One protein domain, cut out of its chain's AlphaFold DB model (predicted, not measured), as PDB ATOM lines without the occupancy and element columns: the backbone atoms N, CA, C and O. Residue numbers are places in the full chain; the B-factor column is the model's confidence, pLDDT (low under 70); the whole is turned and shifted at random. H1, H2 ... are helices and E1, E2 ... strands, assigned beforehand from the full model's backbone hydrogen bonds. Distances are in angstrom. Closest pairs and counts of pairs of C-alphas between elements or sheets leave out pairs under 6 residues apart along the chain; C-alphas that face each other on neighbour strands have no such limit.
ATOM      1  N   LEU A   4      23.830 -46.107 -41.391       53.56
ATOM      2  CA  LEU A   4      24.099 -46.185 -39.952       53.56
ATOM      3  C   LEU A   4      24.181 -44.822 -39.245       53.56
ATOM      4  O   LEU A   4      23.992 -44.780 -38.038       53.56
ATOM      5  N   GLN A   5      24.485 -43.746 -39.977       57.44
ATOM      6  CA  GLN A   5      24.585 -42.370 -39.469       57.44
ATOM      7  C   GLN A   5      23.641 -41.413 -40.224       57.44
ATOM      8  O   GLN A   5      23.855 -40.204 -40.246       57.44
ATOM      9  N   CYS A   6      22.638 -41.945 -40.932       63.19
ATOM     10  CA  CYS A   6      21.713 -41.139 -41.723       63.19
ATOM     11  C   CYS A   6      20.623 -40.540 -40.830       63.19
ATOM     12  O   CYS A   6      19.890 -41.280 -40.185       63.19
ATOM     13  N   VAL A   7      20.460 -39.217 -40.875       59.59
ATOM     14  CA  VAL A   7      19.421 -38.469 -40.133       59.59
ATOM     15  C   VAL A   7      17.988 -38.807 -40.560       59.59
ATOM     16  O   VAL A   7      17.037 -38.498 -39.861       59.59
ATOM     17  N   HIS A   8      17.823 -39.446 -41.721       73.19
ATOM     18  CA  HIS A   8      16.529 -39.933 -42.201       73.19
ATOM     19  C   HIS A   8      16.304 -41.410 -41.871       73.19
ATOM     20  O   HIS A   8      15.361 -42.003 -42.388       73.19
ATOM     21  N   TRP A   9      17.204 -42.049 -41.120       81.81
ATOM     22  CA  TRP A   9      16.961 -43.388 -40.612       81.81
ATOM     23  C   TRP A   9      16.132 -43.282 -39.336       81.81
ATOM     24  O   TRP A   9      16.604 -42.752 -38.334       81.81
ATOM     25  N   THR A  10      14.904 -43.780 -39.392       82.81
ATOM     26  CA  THR A  10      13.921 -43.616 -38.321       82.81
ATOM     27  C   THR A  10      13.641 -44.956 -37.666       82.81
ATOM     28  O   THR A  10      13.632 -45.991 -38.340       82.81
ATOM     29  N   VAL A  11      13.424 -44.922 -36.352       87.69
ATOM     30  CA  VAL A  11      12.889 -46.034 -35.569       87.69
ATOM     31  C   VAL A  11      11.647 -45.534 -34.849       87.69
ATOM     32  O   VAL A  11      11.745 -44.588 -34.076       87.69
ATOM     33  N   GLU A  12      10.503 -46.145 -35.127       88.81
ATOM     34  CA  GLU A  12       9.203 -45.709 -34.616       88.81
ATOM     35  C   GLU A  12       8.268 -46.913 -34.461       88.81
ATOM     36  O   GLU A  12       8.413 -47.912 -35.172       88.81
ATOM     37  N   SER A  13       7.342 -46.833 -33.508       93.12
ATOM     38  CA  SER A  13       6.287 -47.827 -33.316       93.12
ATOM     39  C   SER A  13       5.039 -47.414 -34.077       93.12
ATOM     40  O   SER A  13       4.658 -46.250 -34.062       93.12
ATOM     41  N   PHE A  14       4.404 -48.376 -34.737       95.12
ATOM     42  CA  PHE A  14       3.182 -48.135 -35.494       95.12
ATOM     43  C   PHE A  14       2.113 -49.146 -35.118       95.12
ATOM     44  O   PHE A  14       2.429 -50.328 -34.956       95.12
ATOM     45  N   THR A  15       0.858 -48.701 -35.096       96.38
ATOM     46  CA  THR A  15      -0.299 -49.573 -35.329       96.38
ATOM     47  C   THR A  15      -0.360 -49.972 -36.807       96.38
ATOM     48  O   THR A  15       0.335 -49.394 -37.654       96.38
ATOM     49  N   TYR A  16      -1.169 -50.976 -37.154       95.69
ATOM     50  CA  TYR A  16      -1.246 -51.443 -38.543       95.69
ATOM     51  C   TYR A  16      -1.724 -50.347 -39.512       95.69
ATOM     52  O   TYR A  16      -1.177 -50.223 -40.611       95.69
ATOM     53  N   ASP A  17      -2.679 -49.519 -39.087       93.88
ATOM     54  CA  ASP A  17      -3.225 -48.439 -39.912       93.88
ATOM     55  C   ASP A  17      -2.195 -47.326 -40.138       93.88
ATOM     56  O   ASP A  17      -1.935 -46.959 -41.286       93.88
ATOM     57  N   ILE A  18      -1.497 -46.882 -39.083       93.06
ATOM     58  CA  ILE A  18      -0.437 -45.865 -39.205       93.06
ATOM     59  C   ILE A  18       0.725 -46.391 -40.059       93.06
ATOM     60  O   ILE A  18       1.296 -45.653 -40.872       93.06
ATOM     61  N   LEU A  19       1.072 -47.678 -39.923       93.94
ATOM     62  CA  LEU A  19       2.079 -48.310 -40.774       93.94
ATOM     63  C   LEU A  19       1.666 -48.232 -42.245       93.94
ATOM     64  O   LEU A  19       2.504 -47.914 -43.086       93.94
ATOM     65  N   LYS A  20       0.402 -48.532 -42.557       93.25
ATOM     66  CA  LYS A  20      -0.117 -48.512 -43.925       93.25
ATOM     67  C   LYS A  20      -0.091 -47.101 -44.515       93.25
ATOM     68  O   LYS A  20       0.457 -46.924 -45.597       93.25
ATOM     69  N   GLU A  21      -0.567 -46.099 -43.780       91.38
ATOM     70  CA  GLU A  21      -0.510 -44.693 -44.211       91.38
ATOM     71  C   GLU A  21       0.931 -44.226 -44.456       91.38
ATOM     72  O   GLU A  21       1.253 -43.605 -45.473       91.38
ATOM     73  N   THR A  22       1.835 -44.566 -43.536       86.19
ATOM     74  CA  THR A  22       3.251 -44.202 -43.640       86.19
ATOM     75  C   THR A  22       3.936 -44.932 -44.797       86.19
ATOM     76  O   THR A  22       4.775 -44.347 -45.486       86.19
ATOM     77  N   TRP A  23       3.567 -46.188 -45.042       86.69
ATOM     78  CA  TRP A  23       4.038 -46.983 -46.171       86.69
ATOM     79  C   TRP A  23       3.584 -46.392 -47.505       86.69
ATOM     80  O   TRP A  23       4.413 -46.192 -48.391       86.69
ATOM     81  N   ASP A  24       2.301 -46.064 -47.641       85.62
ATOM     82  CA  ASP A  24       1.748 -45.484 -48.867       85.62
ATOM     83  C   ASP A  24       2.396 -44.127 -49.170       85.62
ATOM     84  O   ASP A  24       2.790 -43.864 -50.306       85.62
ATOM     85  N   ARG A  25       2.629 -43.304 -48.140       85.06
ATOM     86  CA  ARG A  25       3.316 -42.011 -48.273       85.06
ATOM     87  C   ARG A  25       4.778 -42.133 -48.713       85.06
ATOM     88  O   ARG A  25       5.260 -41.271 -49.443       85.06
ATOM     89  N   LEU A  26       5.512 -43.129 -48.210       79.50
ATOM     90  CA  LEU A  26       6.968 -43.217 -48.396       79.50
ATOM     91  C   LEU A  26       7.400 -44.177 -49.505       79.50
ATOM     92  O   LEU A  26       8.418 -43.934 -50.144       79.50
ATOM     93  N   ILE A  27       6.676 -45.273 -49.708       82.62
ATOM     94  CA  ILE A  27       7.012 -46.329 -50.671       82.62
ATOM     95  C   ILE A  27       6.009 -46.331 -51.830       82.62
ATOM     96  O   ILE A  27       6.406 -46.550 -52.972       82.62
ATOM     97  N   GLY A  28       4.720 -46.097 -51.558       75.38
ATOM     98  CA  GLY A  28       3.683 -45.971 -52.593       75.38
ATOM     99  C   GLY A  28       3.362 -47.262 -53.358       75.38
ATOM    100  O   GLY A  28       2.667 -47.224 -54.371       75.38
ATOM    101  N   THR A  29       3.860 -48.412 -52.896       77.81
ATOM    102  CA  THR A  29       3.502 -49.741 -53.427       77.81
ATOM    103  C   THR A  29       2.616 -50.477 -52.428       77.81
ATOM    104  O   THR A  29       2.691 -50.171 -51.240       77.81
ATOM    105  N   PRO A  30       1.819 -51.478 -52.842       80.88
ATOM    106  CA  PRO A  30       1.006 -52.241 -51.902       80.88
ATOM    107  C   PRO A  30       1.847 -52.857 -50.776       80.88
ATOM    108  O   PRO A  30       2.844 -53.542 -51.026       80.88
ATOM    109  N   ILE A  31       1.433 -52.629 -49.526       82.88
ATOM    110  CA  ILE A  31       2.105 -53.200 -48.357       82.88
ATOM    111  C   ILE A  31       2.112 -54.730 -48.430       82.88
ATOM    112  O   ILE A  31       1.133 -55.375 -48.807       82.88
ATOM    113  N   THR A  32       3.234 -55.344 -48.054       81.81
ATOM    114  CA  THR A  32       3.358 -56.802 -48.116       81.81
ATOM    115  C   THR A  32       2.367 -57.477 -47.147       81.81
ATOM    116  O   THR A  32       2.351 -57.126 -45.963       81.81
ATOM    117  N   PRO A  33       1.615 -58.518 -47.560       79.62
ATOM    118  CA  PRO A  33       0.646 -59.200 -46.686       79.62
ATOM    119  C   PRO A  33       1.240 -59.747 -45.377       79.62
ATOM    120  O   PRO A  33       0.548 -59.891 -44.371       79.62
ATOM    121  N   GLY A  34       2.549 -60.019 -45.359       86.25
ATOM    122  CA  GLY A  34       3.263 -60.486 -44.173       86.25
ATOM    123  C   GLY A  34       3.286 -59.497 -42.998       86.25
ATOM    124  O   GLY A  34       3.530 -59.937 -41.877       86.25
ATOM    125  N   TYR A  35       3.037 -58.197 -43.205       88.25
ATOM    126  CA  TYR A  35       2.910 -57.245 -42.092       88.25
ATOM    127  C   TYR A  35       1.606 -57.466 -41.328       88.25
ATOM    128  O   TYR A  35       1.654 -57.601 -40.111       88.25
ATOM    129  N   LEU A  36       0.480 -57.627 -42.028       86.56
ATOM    130  CA  LEU A  36      -0.817 -57.911 -41.404       86.56
ATOM    131  C   LEU A  36      -0.737 -59.152 -40.505       86.56
ATOM    132  O   LEU A  36      -1.055 -59.096 -39.323       86.56
ATOM    133  N   GLN A  37      -0.179 -60.244 -41.035       88.62
ATOM    134  CA  GLN A  37       0.005 -61.486 -40.277       88.62
ATOM    135  C   GLN A  37       0.877 -61.309 -39.024       88.62
ATOM    136  O   GLN A  37       0.703 -62.033 -38.043       88.62
ATOM    137  N   LYS A  38       1.841 -60.377 -39.047       90.00
ATOM    138  CA  LYS A  38       2.687 -60.079 -37.885       90.00
ATOM    139  C   LYS A  38       1.910 -59.350 -36.800       90.00
ATOM    140  O   LYS A  38       2.018 -59.765 -35.654       90.00
ATOM    141  N   PHE A  39       1.125 -58.336 -37.157       93.50
ATOM    142  CA  PHE A  39       0.263 -57.640 -36.200       93.50
ATOM    143  C   PHE A  39      -0.771 -58.588 -35.596       93.50
ATOM    144  O   PHE A  39      -0.884 -58.644 -34.382       93.50
ATOM    145  N   THR A  40      -1.428 -59.427 -36.406       92.50
ATOM    146  CA  THR A  40      -2.400 -60.412 -35.900       92.50
ATOM    147  C   THR A  40      -1.768 -61.398 -34.922       92.50
ATOM    148  O   THR A  40      -2.366 -61.755 -33.913       92.50
ATOM    149  N   ARG A  41      -0.541 -61.849 -35.198       92.06
ATOM    150  CA  ARG A  41       0.165 -62.750 -34.283       92.06
ATOM    151  C   ARG A  41       0.562 -62.047 -32.992       92.06
ATOM    152  O   ARG A  41       0.491 -62.657 -31.930       92.06
ATOM    153  N   GLU A  42       1.016 -60.804 -33.087       93.38
ATOM    154  CA  GLU A  42       1.449 -60.042 -31.921       93.38
ATOM    155  C   GLU A  42       0.266 -59.652 -31.029       93.38
ATOM    156  O   GLU A  42       0.361 -59.812 -29.815       93.38
ATOM    157  N   SER A  43      -0.867 -59.260 -31.620       95.38
ATOM    158  CA  SER A  43      -2.103 -58.944 -30.897       95.38
ATOM    159  C   SER A  43      -2.605 -60.154 -30.110       95.38
ATOM    160  O   SER A  43      -2.881 -60.062 -28.917       95.38
ATOM    161  N   GLN A  44      -2.602 -61.337 -30.740       96.00
ATOM    162  CA  GLN A  44      -2.928 -62.607 -30.088       96.00
ATOM    163  C   GLN A  44      -1.942 -62.958 -28.970       96.00
ATOM    164  O   GLN A  44      -2.354 -63.407 -27.904       96.00
ATOM    165  N   ARG A  45      -0.637 -62.758 -29.197       95.12
ATOM    166  CA  ARG A  45       0.415 -63.054 -28.213       95.12
ATOM    167  C   ARG A  45       0.307 -62.168 -26.972       95.12
ATOM    168  O   ARG A  45       0.587 -62.636 -25.872       95.12
ATOM    169  N   LEU A  46      -0.030 -60.896 -27.163       92.88
ATOM    170  CA  LEU A  46      -0.150 -59.899 -26.102       92.88
ATOM    171  C   LEU A  46      -1.561 -59.827 -25.502       92.88
ATOM    172  O   LEU A  46      -1.734 -59.165 -24.485       92.88
ATOM    173  N   ALA A  47      -2.535 -60.523 -26.097       95.00
ATOM    174  CA  ALA A  47      -3.952 -60.462 -25.739       95.00
ATOM    175  C   ALA A  47      -4.512 -59.025 -25.731       95.00
ATOM    176  O   ALA A  47      -5.296 -58.659 -24.859       95.00
ATOM    177  N   ILE A  48      -4.098 -58.222 -26.713       94.94
ATOM    178  CA  ILE A  48      -4.554 -56.843 -26.934       94.94
ATOM    179  C   ILE A  48      -5.329 -56.747 -28.248       94.94
ATOM    180  O   ILE A  48      -5.198 -57.614 -29.121       94.94
ATOM    181  N   ASP A  49      -6.128 -55.690 -28.399       94.62
ATOM    182  CA  ASP A  49      -6.865 -55.463 -29.636       94.62
ATOM    183  C   ASP A  49      -5.913 -55.256 -30.824       94.62
ATOM    184  O   ASP A  49      -4.825 -54.684 -30.704       94.62
ATOM    185  N   PHE A  50      -6.316 -55.746 -31.997       94.19
ATOM    186  CA  PHE A  50      -5.507 -55.640 -33.208       94.19
ATOM    187  C   PHE A  50      -5.224 -54.180 -33.592       94.19
ATOM    188  O   PHE A  50      -4.112 -53.872 -34.020       94.19
ATOM    189  N   THR A  51      -6.204 -53.290 -33.428       92.56
ATOM    190  CA  THR A  51      -6.088 -51.868 -33.794       92.56
ATOM    191  C   THR A  51      -5.161 -51.095 -32.857       92.56
ATOM    192  O   THR A  51      -4.521 -50.135 -33.277       92.56
ATOM    193  N   GLU A  52      -5.010 -51.576 -31.622       92.75
ATOM    194  CA  GLU A  52      -4.135 -51.008 -30.589       92.75
ATOM    195  C   GLU A  52      -2.750 -51.674 -30.548       92.75
ATOM    196  O   GLU A  52      -1.858 -51.244 -29.820       92.75
ATOM    197  N   THR A  53      -2.548 -52.746 -31.318       95.12
ATOM    198  CA  THR A  53      -1.275 -53.465 -31.339       95.12
ATOM    199  C   THR A  53      -0.214 -52.632 -32.034       95.12
ATOM    200  O   THR A  53      -0.316 -52.374 -33.231       95.12
ATOM    201  N   GLU A  54       0.853 -52.292 -31.313       95.44
ATOM    202  CA  GLU A  54       2.000 -51.581 -31.865       95.44
ATOM    203  C   GLU A  54       3.196 -52.502 -32.112       95.44
ATOM    204  O   GLU A  54       3.558 -53.345 -31.287       95.44
ATOM    205  N   LEU A  55       3.863 -52.302 -33.249       93.25
ATOM    206  CA  LEU A  55       5.133 -52.951 -33.559       93.25
ATOM    207  C   LEU A  55       6.201 -51.905 -33.898       93.25
ATOM    208  O   LEU A  55       5.927 -50.989 -34.674       93.25
ATOM    209  N   PRO A  56       7.437 -52.053 -33.386       93.50
ATOM    210  CA  PRO A  56       8.527 -51.146 -33.711       93.50
ATOM    211  C   PRO A  56       9.130 -51.478 -35.078       93.50
ATOM    212  O   PRO A  56       9.498 -52.623 -35.371       93.50
ATOM    213  N   PHE A  57       9.302 -50.454 -35.907       92.06
ATOM    214  CA  PHE A  57       9.911 -50.543 -37.227       92.06
ATOM    215  C   PHE A  57      11.097 -49.605 -37.363       92.06
ATOM    216  O   PHE A  57      11.164 -48.543 -36.758       92.06
ATOM    217  N   LYS A  58      12.025 -49.995 -38.233       89.12
ATOM    218  CA  LYS A  58      13.107 -49.153 -38.724       89.12
ATOM    219  C   LYS A  58      13.046 -49.033 -40.237       89.12
ATOM    220  O   LYS A  58      12.890 -50.035 -40.949       89.12
ATOM    221  N   TYR A  59      13.163 -47.811 -40.728       86.12
ATOM    222  CA  TYR A  59      12.940 -47.484 -42.130       86.12
ATOM    223  C   TYR A  59      13.652 -46.183 -42.510       86.12
ATOM    224  O   TYR A  59      14.251 -45.502 -41.678       86.12
ATOM    225  N   CYS A  60      13.618 -45.847 -43.798       84.75
ATOM    226  CA  CYS A  60      14.101 -44.559 -44.277       84.75
ATOM    227  C   CYS A  60      12.928 -43.580 -44.387       84.75
ATOM    228  O   CYS A  60      12.061 -43.768 -45.236       84.75
ATOM    229  N   GLY A  61      12.945 -42.500 -43.606       80.44
ATOM    230  CA  GLY A  61      11.964 -41.410 -43.649       80.44
ATOM    231  C   GLY A  61      11.939 -40.613 -44.959       80.44
ATOM    232  O   GLY A  61      11.076 -39.765 -45.141       80.44
ATOM    233  N   LYS A  62      12.865 -40.890 -45.889       79.06
ATOM    234  CA  LYS A  62      12.844 -40.395 -47.277       79.06
ATOM    235  C   LYS A  62      12.277 -41.400 -48.288       79.06
ATOM    236  O   LYS A  62      12.373 -41.162 -49.485       79.06
ATOM    237  N   GLY A  63      11.780 -42.554 -47.839       79.38
ATOM    238  CA  GLY A  63      11.246 -43.573 -48.746       79.38
ATOM    239  C   GLY A  63      12.304 -44.301 -49.577       79.38
ATOM    240  O   GLY A  63      11.989 -44.979 -50.543       79.38
ATOM    241  N   CYS A  64      13.589 -44.203 -49.221       77.56
ATOM    242  CA  CYS A  64      14.663 -44.803 -50.022       77.56
ATOM    243  C   CYS A  64      14.833 -46.321 -49.803       77.56
ATOM    244  O   CYS A  64      15.802 -46.906 -50.281       77.56
ATOM    245  N   VAL A  65      13.939 -46.959 -49.043       75.25
ATOM    246  CA  VAL A  65      13.911 -48.413 -48.819       75.25
ATOM    247  C   VAL A  65      12.678 -49.021 -49.465       75.25
ATOM    248  O   VAL A  65      11.625 -48.401 -49.498       75.25
ATOM    249  N   ASP A  66      12.806 -50.271 -49.904       75.06
ATOM    250  CA  ASP A  66      11.706 -51.064 -50.466       75.06
ATOM    251  C   ASP A  66      10.735 -51.605 -49.403       75.06
ATOM    252  O   ASP A  66       9.698 -52.170 -49.739       75.06
ATOM    253  N   ARG A  67      11.103 -51.505 -48.118       81.06
ATOM    254  CA  ARG A  67      10.336 -52.066 -47.004       81.06
ATOM    255  C   ARG A  67      10.726 -51.481 -45.654       81.06
ATOM    256  O   ARG A  67      11.840 -50.986 -45.468       81.06
ATOM    257  N   PHE A  68       9.860 -51.691 -44.669       88.00
ATOM    258  CA  PHE A  68      10.120 -51.377 -43.263       88.00
ATOM    259  C   PHE A  68      10.595 -52.631 -42.530       88.00
ATOM    260  O   PHE A  68      10.074 -53.728 -42.734       88.00
ATOM    261  N   TYR A  69      11.589 -52.521 -41.659       88.00
ATOM    262  CA  TYR A  69      12.101 -53.681 -40.933       88.00
ATOM    263  C   TYR A  69      11.586 -53.669 -39.502       88.00
ATOM    264  O   TYR A  69      11.807 -52.700 -38.796       88.00
ATOM    265  N   VAL A  70      10.961 -54.755 -39.050       89.75
ATOM    266  CA  VAL A  70      10.609 -54.908 -37.628       89.75
ATOM    267  C   VAL A  70      11.887 -54.900 -36.786       89.75
ATOM    268  O   VAL A  70      12.844 -55.610 -37.123       89.75
ATOM    269  N   VAL A  71      11.886 -54.132 -35.702       89.00
ATOM    270  CA  VAL A  71      12.946 -54.110 -34.690       89.00
ATOM    271  C   VAL A  71      12.750 -55.307 -33.767       89.00
ATOM    272  O   VAL A  71      11.733 -55.429 -33.096       89.00
ATOM    273  N   ARG A  72      13.713 -56.234 -33.751       84.00
ATOM    274  CA  ARG A  72      13.593 -57.469 -32.952       84.00
ATOM    275  C   ARG A  72      14.019 -57.309 -31.494       84.00
ATOM    276  O   ARG A  72      13.648 -58.126 -30.662       84.00
ATOM    277  N   ASN A  73      14.874 -56.333 -31.217       84.31
ATOM    278  CA  ASN A  73      15.400 -56.017 -29.893       84.31
ATOM    279  C   ASN A  73      15.978 -54.593 -29.891       84.31
ATOM    280  O   ASN A  73      16.175 -54.004 -30.952       84.31
ATOM    281  N   HIS A  74      16.306 -54.068 -28.709       77.88
ATOM    282  CA  HIS A  74      16.823 -52.706 -28.516       77.88
ATOM    283  C   HIS A  74      18.116 -52.392 -29.298       77.88
ATOM    284  O   HIS A  74      18.386 -51.235 -29.600       77.88
ATOM    285  N   ASN A  75      18.898 -53.408 -29.684       80.56
ATOM    286  CA  ASN A  75      20.121 -53.232 -30.475       80.56
ATOM    287  C   ASN A  75      19.877 -53.321 -31.993       80.56
ATOM    288  O   ASN A  75      20.731 -52.922 -32.791       80.56
ATOM    289  N   ASP A  76      18.710 -53.810 -32.423       82.00
ATOM    290  CA  ASP A  76      18.333 -53.990 -33.827       82.00
ATOM    291  C   ASP A  76      17.804 -52.687 -34.443       82.00
ATOM    292  O   ASP A  76      16.870 -52.707 -35.235       82.00
ATOM    293  N   ILE A  77      18.422 -51.550 -34.131       80.00
ATOM    294  CA  ILE A  77      18.031 -50.221 -34.636       80.00
ATOM    295  C   ILE A  77      18.780 -49.819 -35.910       80.00
ATOM    296  O   ILE A  77      18.389 -48.895 -36.612       80.00
ATOM    297  N   LYS A  78      19.845 -50.545 -36.261       78.25
ATOM    298  CA  LYS A  78      20.712 -50.225 -37.405       78.25
ATOM    299  C   LYS A  78      20.111 -50.670 -38.750       78.25
ATOM    300  O   LYS A  78      19.464 -51.722 -38.810       78.25
ATOM    301  N   PRO A  79      20.356 -49.946 -39.854       72.50
ATOM    302  CA  PRO A  79      19.927 -50.355 -41.187       72.50
ATOM    303  C   PRO A  79      20.515 -51.699 -41.599       72.50
ATOM    304  O   PRO A  79      21.710 -51.945 -41.455       72.50
ATOM    305  N   LYS A  80      19.655 -52.566 -42.148       67.38
ATOM    306  CA  LYS A  80      20.047 -53.906 -42.615       67.38
ATOM    307  C   LYS A  80      20.688 -53.908 -43.999       67.38
ATOM    308  O   LYS A  80      21.372 -54.867 -44.340       67.38
ATOM    309  N   LYS A  81      20.468 -52.866 -44.802       64.81
ATOM    310  CA  LYS A  81      21.015 -52.744 -46.157       64.81
ATOM    311  C   LYS A  81      21.664 -51.380 -46.358       64.81
ATOM    312  O   LYS A  81      21.193 -50.378 -45.823       64.81
ATOM    313  N   LYS A  82      22.734 -51.351 -47.157       61.56
ATOM    314  CA  LYS A  82      23.236 -50.104 -47.742       61.56
ATOM    315  C   LYS A  82      22.223 -49.641 -48.787       61.56
ATOM    316  O   LYS A  82      21.815 -50.440 -49.627       61.56
ATOM    317  N   ILE A  83      21.807 -48.383 -48.707       63.09
ATOM    318  CA  ILE A  83      20.861 -47.792 -49.651       63.09
ATOM    319  C   ILE A  83      21.662 -46.987 -50.670       63.09
ATOM    320  O   ILE A  83      22.158 -45.909 -50.353       63.09
ATOM    321  N   ASN A  84      21.796 -47.520 -51.883       53.91
ATOM    322  CA  ASN A  84      22.561 -46.872 -52.954       53.91
ATOM    323  C   ASN A  84      21.723 -45.857 -53.755       53.91
ATOM    324  O   ASN A  84      22.291 -45.019 -54.442       53.91
ATOM    325  N   SER A  85      20.393 -45.923 -53.659       54.94
ATOM    326  CA  SER A  85      19.424 -45.078 -54.377       54.94
ATOM    327  C   SER A  85      18.921 -43.880 -53.565       54.94
ATOM    328  O   SER A  85      18.006 -43.182 -53.989       54.94
ATOM    329  N   CYS A  86      19.463 -43.653 -52.366       58.66
ATOM    330  CA  CYS A  86      19.030 -42.539 -51.537       58.66
ATOM    331  C   CYS A  86      19.489 -41.222 -52.173       58.66
ATOM    332  O   CYS A  86      20.674 -41.068 -52.454       58.66
ATOM    333  N   SER A  87      18.581 -40.258 -52.335       51.50
ATOM    334  CA  SER A  87      18.888 -38.875 -52.744       51.50
ATOM    335  C   SER A  87      19.931 -38.232 -51.819       51.50
ATOM    336  O   SER A  87      20.936 -37.686 -52.265       51.50
ATOM    337  N   SER A  88      19.832 -38.472 -50.502       48.34
ATOM    338  CA  SER A  88      20.885 -38.092 -49.537       48.34
ATOM    339  C   SER A  88      22.214 -38.863 -49.689       48.34
ATOM    340  O   SER A  88      23.184 -38.538 -49.009       48.34
ATOM    341  N   PHE A  89      22.273 -39.902 -50.528       45.38
ATOM    342  CA  PHE A  89      23.478 -40.668 -50.877       45.38
ATOM    343  C   PHE A  89      23.909 -40.459 -52.342       45.38
ATOM    344  O   PHE A  89      24.918 -41.013 -52.775       45.38
ATOM    345  N   SER A  90      23.206 -39.629 -53.108       33.66
ATOM    346  CA  SER A  90      23.596 -39.342 -54.477       33.66
ATOM    347  C   SER A  90      24.861 -38.479 -54.487       33.66
ATOM    348  O   SER A  90      24.851 -37.311 -54.091       33.66
ATOM    349  N   LEU A  91      25.964 -39.060 -54.969       37.53
ATOM    350  CA  LEU A  91      27.196 -38.342 -55.320       37.53
ATOM    351  C   LEU A  91      26.927 -37.159 -56.273       37.53
ATOM    352  O   LEU A  91      27.758 -36.260 -56.354       37.53
ATOM    353  N   THR A  92      25.777 -37.137 -56.952       37.56
ATOM    354  CA  THR A  92      25.354 -36.077 -57.869       37.56
ATOM    355  C   THR A  92      24.444 -35.019 -57.228       37.56
ATOM    356  O   THR A  92      24.560 -33.855 -57.595       37.56
ATOM    357  N   GLU A  93      23.620 -35.330 -56.218       33.91
ATOM    358  CA  GLU A  93      22.819 -34.298 -55.515       33.91
ATOM    359  C   GLU A  93      23.604 -33.556 -54.424       33.91
ATOM    360  O   GLU A  93      23.286 -32.412 -54.097       33.91
ATOM    361  N   ALA A  94      24.696 -34.145 -53.922       36.00
ATOM    362  CA  ALA A  94      25.652 -33.458 -53.048       36.00
ATOM    363  C   ALA A  94      26.372 -32.275 -53.736       36.00
ATOM    364  O   ALA A  94      27.032 -31.485 -53.064       36.00
ATOM    365  N   VAL A  95      26.238 -32.141 -55.060       36.19
ATOM    366  CA  VAL A  95      26.774 -31.020 -55.848       36.19
ATOM    367  C   VAL A  95      25.746 -29.883 -55.988       36.19
ATOM    368  O   VAL A  95      26.138 -28.743 -56.214       36.19
TER     369      VAL A  95
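AT A GLANCE: This is residues 4 to 95 of the 197 residues of an uncharacterized protein of Desulfoprunum benzoelyticum (UniProt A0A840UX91). A two-stranded antiparallel ribbon, E1 and E2, has the helix H1 near E2, while the longer helix H2 lies toward the end of the model opposite the tail. After E2 a long stretch with no named element folds back beside that strand and then trails away, and its last residues, 90 to 95, stick out. The printed part has 92 residues, with two named strands and two named helices in the order E1 H1 H2 E2; the class is mixed, helices and strands, with 37 residues in named elements, under half. It is only just compact, close to loose, with a radius of gyration of the C-alphas of 14.4 A, and elongated, spanning 52 by 28 by 16 A.

HOW THE PARTS SIT: Look first at E1, residues 9 to 14, and its antiparallel neighbour E2, residues 55 to 60, with 152 degrees between their directions. N 10 and O 59 are 2.9 A apart and N 57 and O 12 are 2.8 A apart, both within hydrogen-bond range. Residues 57 to 58 of E2 also pair, antiparallel, with residues 69 to 70. H1, residues 16 to 26, and E2 are near each other, with 7 pairs of C-alphas within 10 A. H2, residues 33 to 46, forms a helical hairpin with H1: they only just touch, with 3 pairs of C-alphas within 8 A, the closest those of Tyr 16 and Phe 39 at 6.8 A, and H2 touches with residues 35 to 39 alone. They run opposite ways at a shallow tilt of 31 degrees. H2 and E1 are apart. In H1 and H2 every O i to N i+4 pair is within hydrogen-bond range.

IN THESE COORDINATES: Find C-alpha 9 at (16.961, -43.388, -40.612), where E1 begins its 15.4 A. H1 measures 15.2 A and H2 20.6 A; E2 runs 16.3 A to C-alpha 60 at (14.101, -44.559, -44.277).

THE WHOLE: The farthest C-alphas, those of Ala 47 and Val 95, are 52.1 A apart. The printed part has no cut and no long link between named elements. Residues 4 to 7 and 80 to 95 have pLDDT under 70.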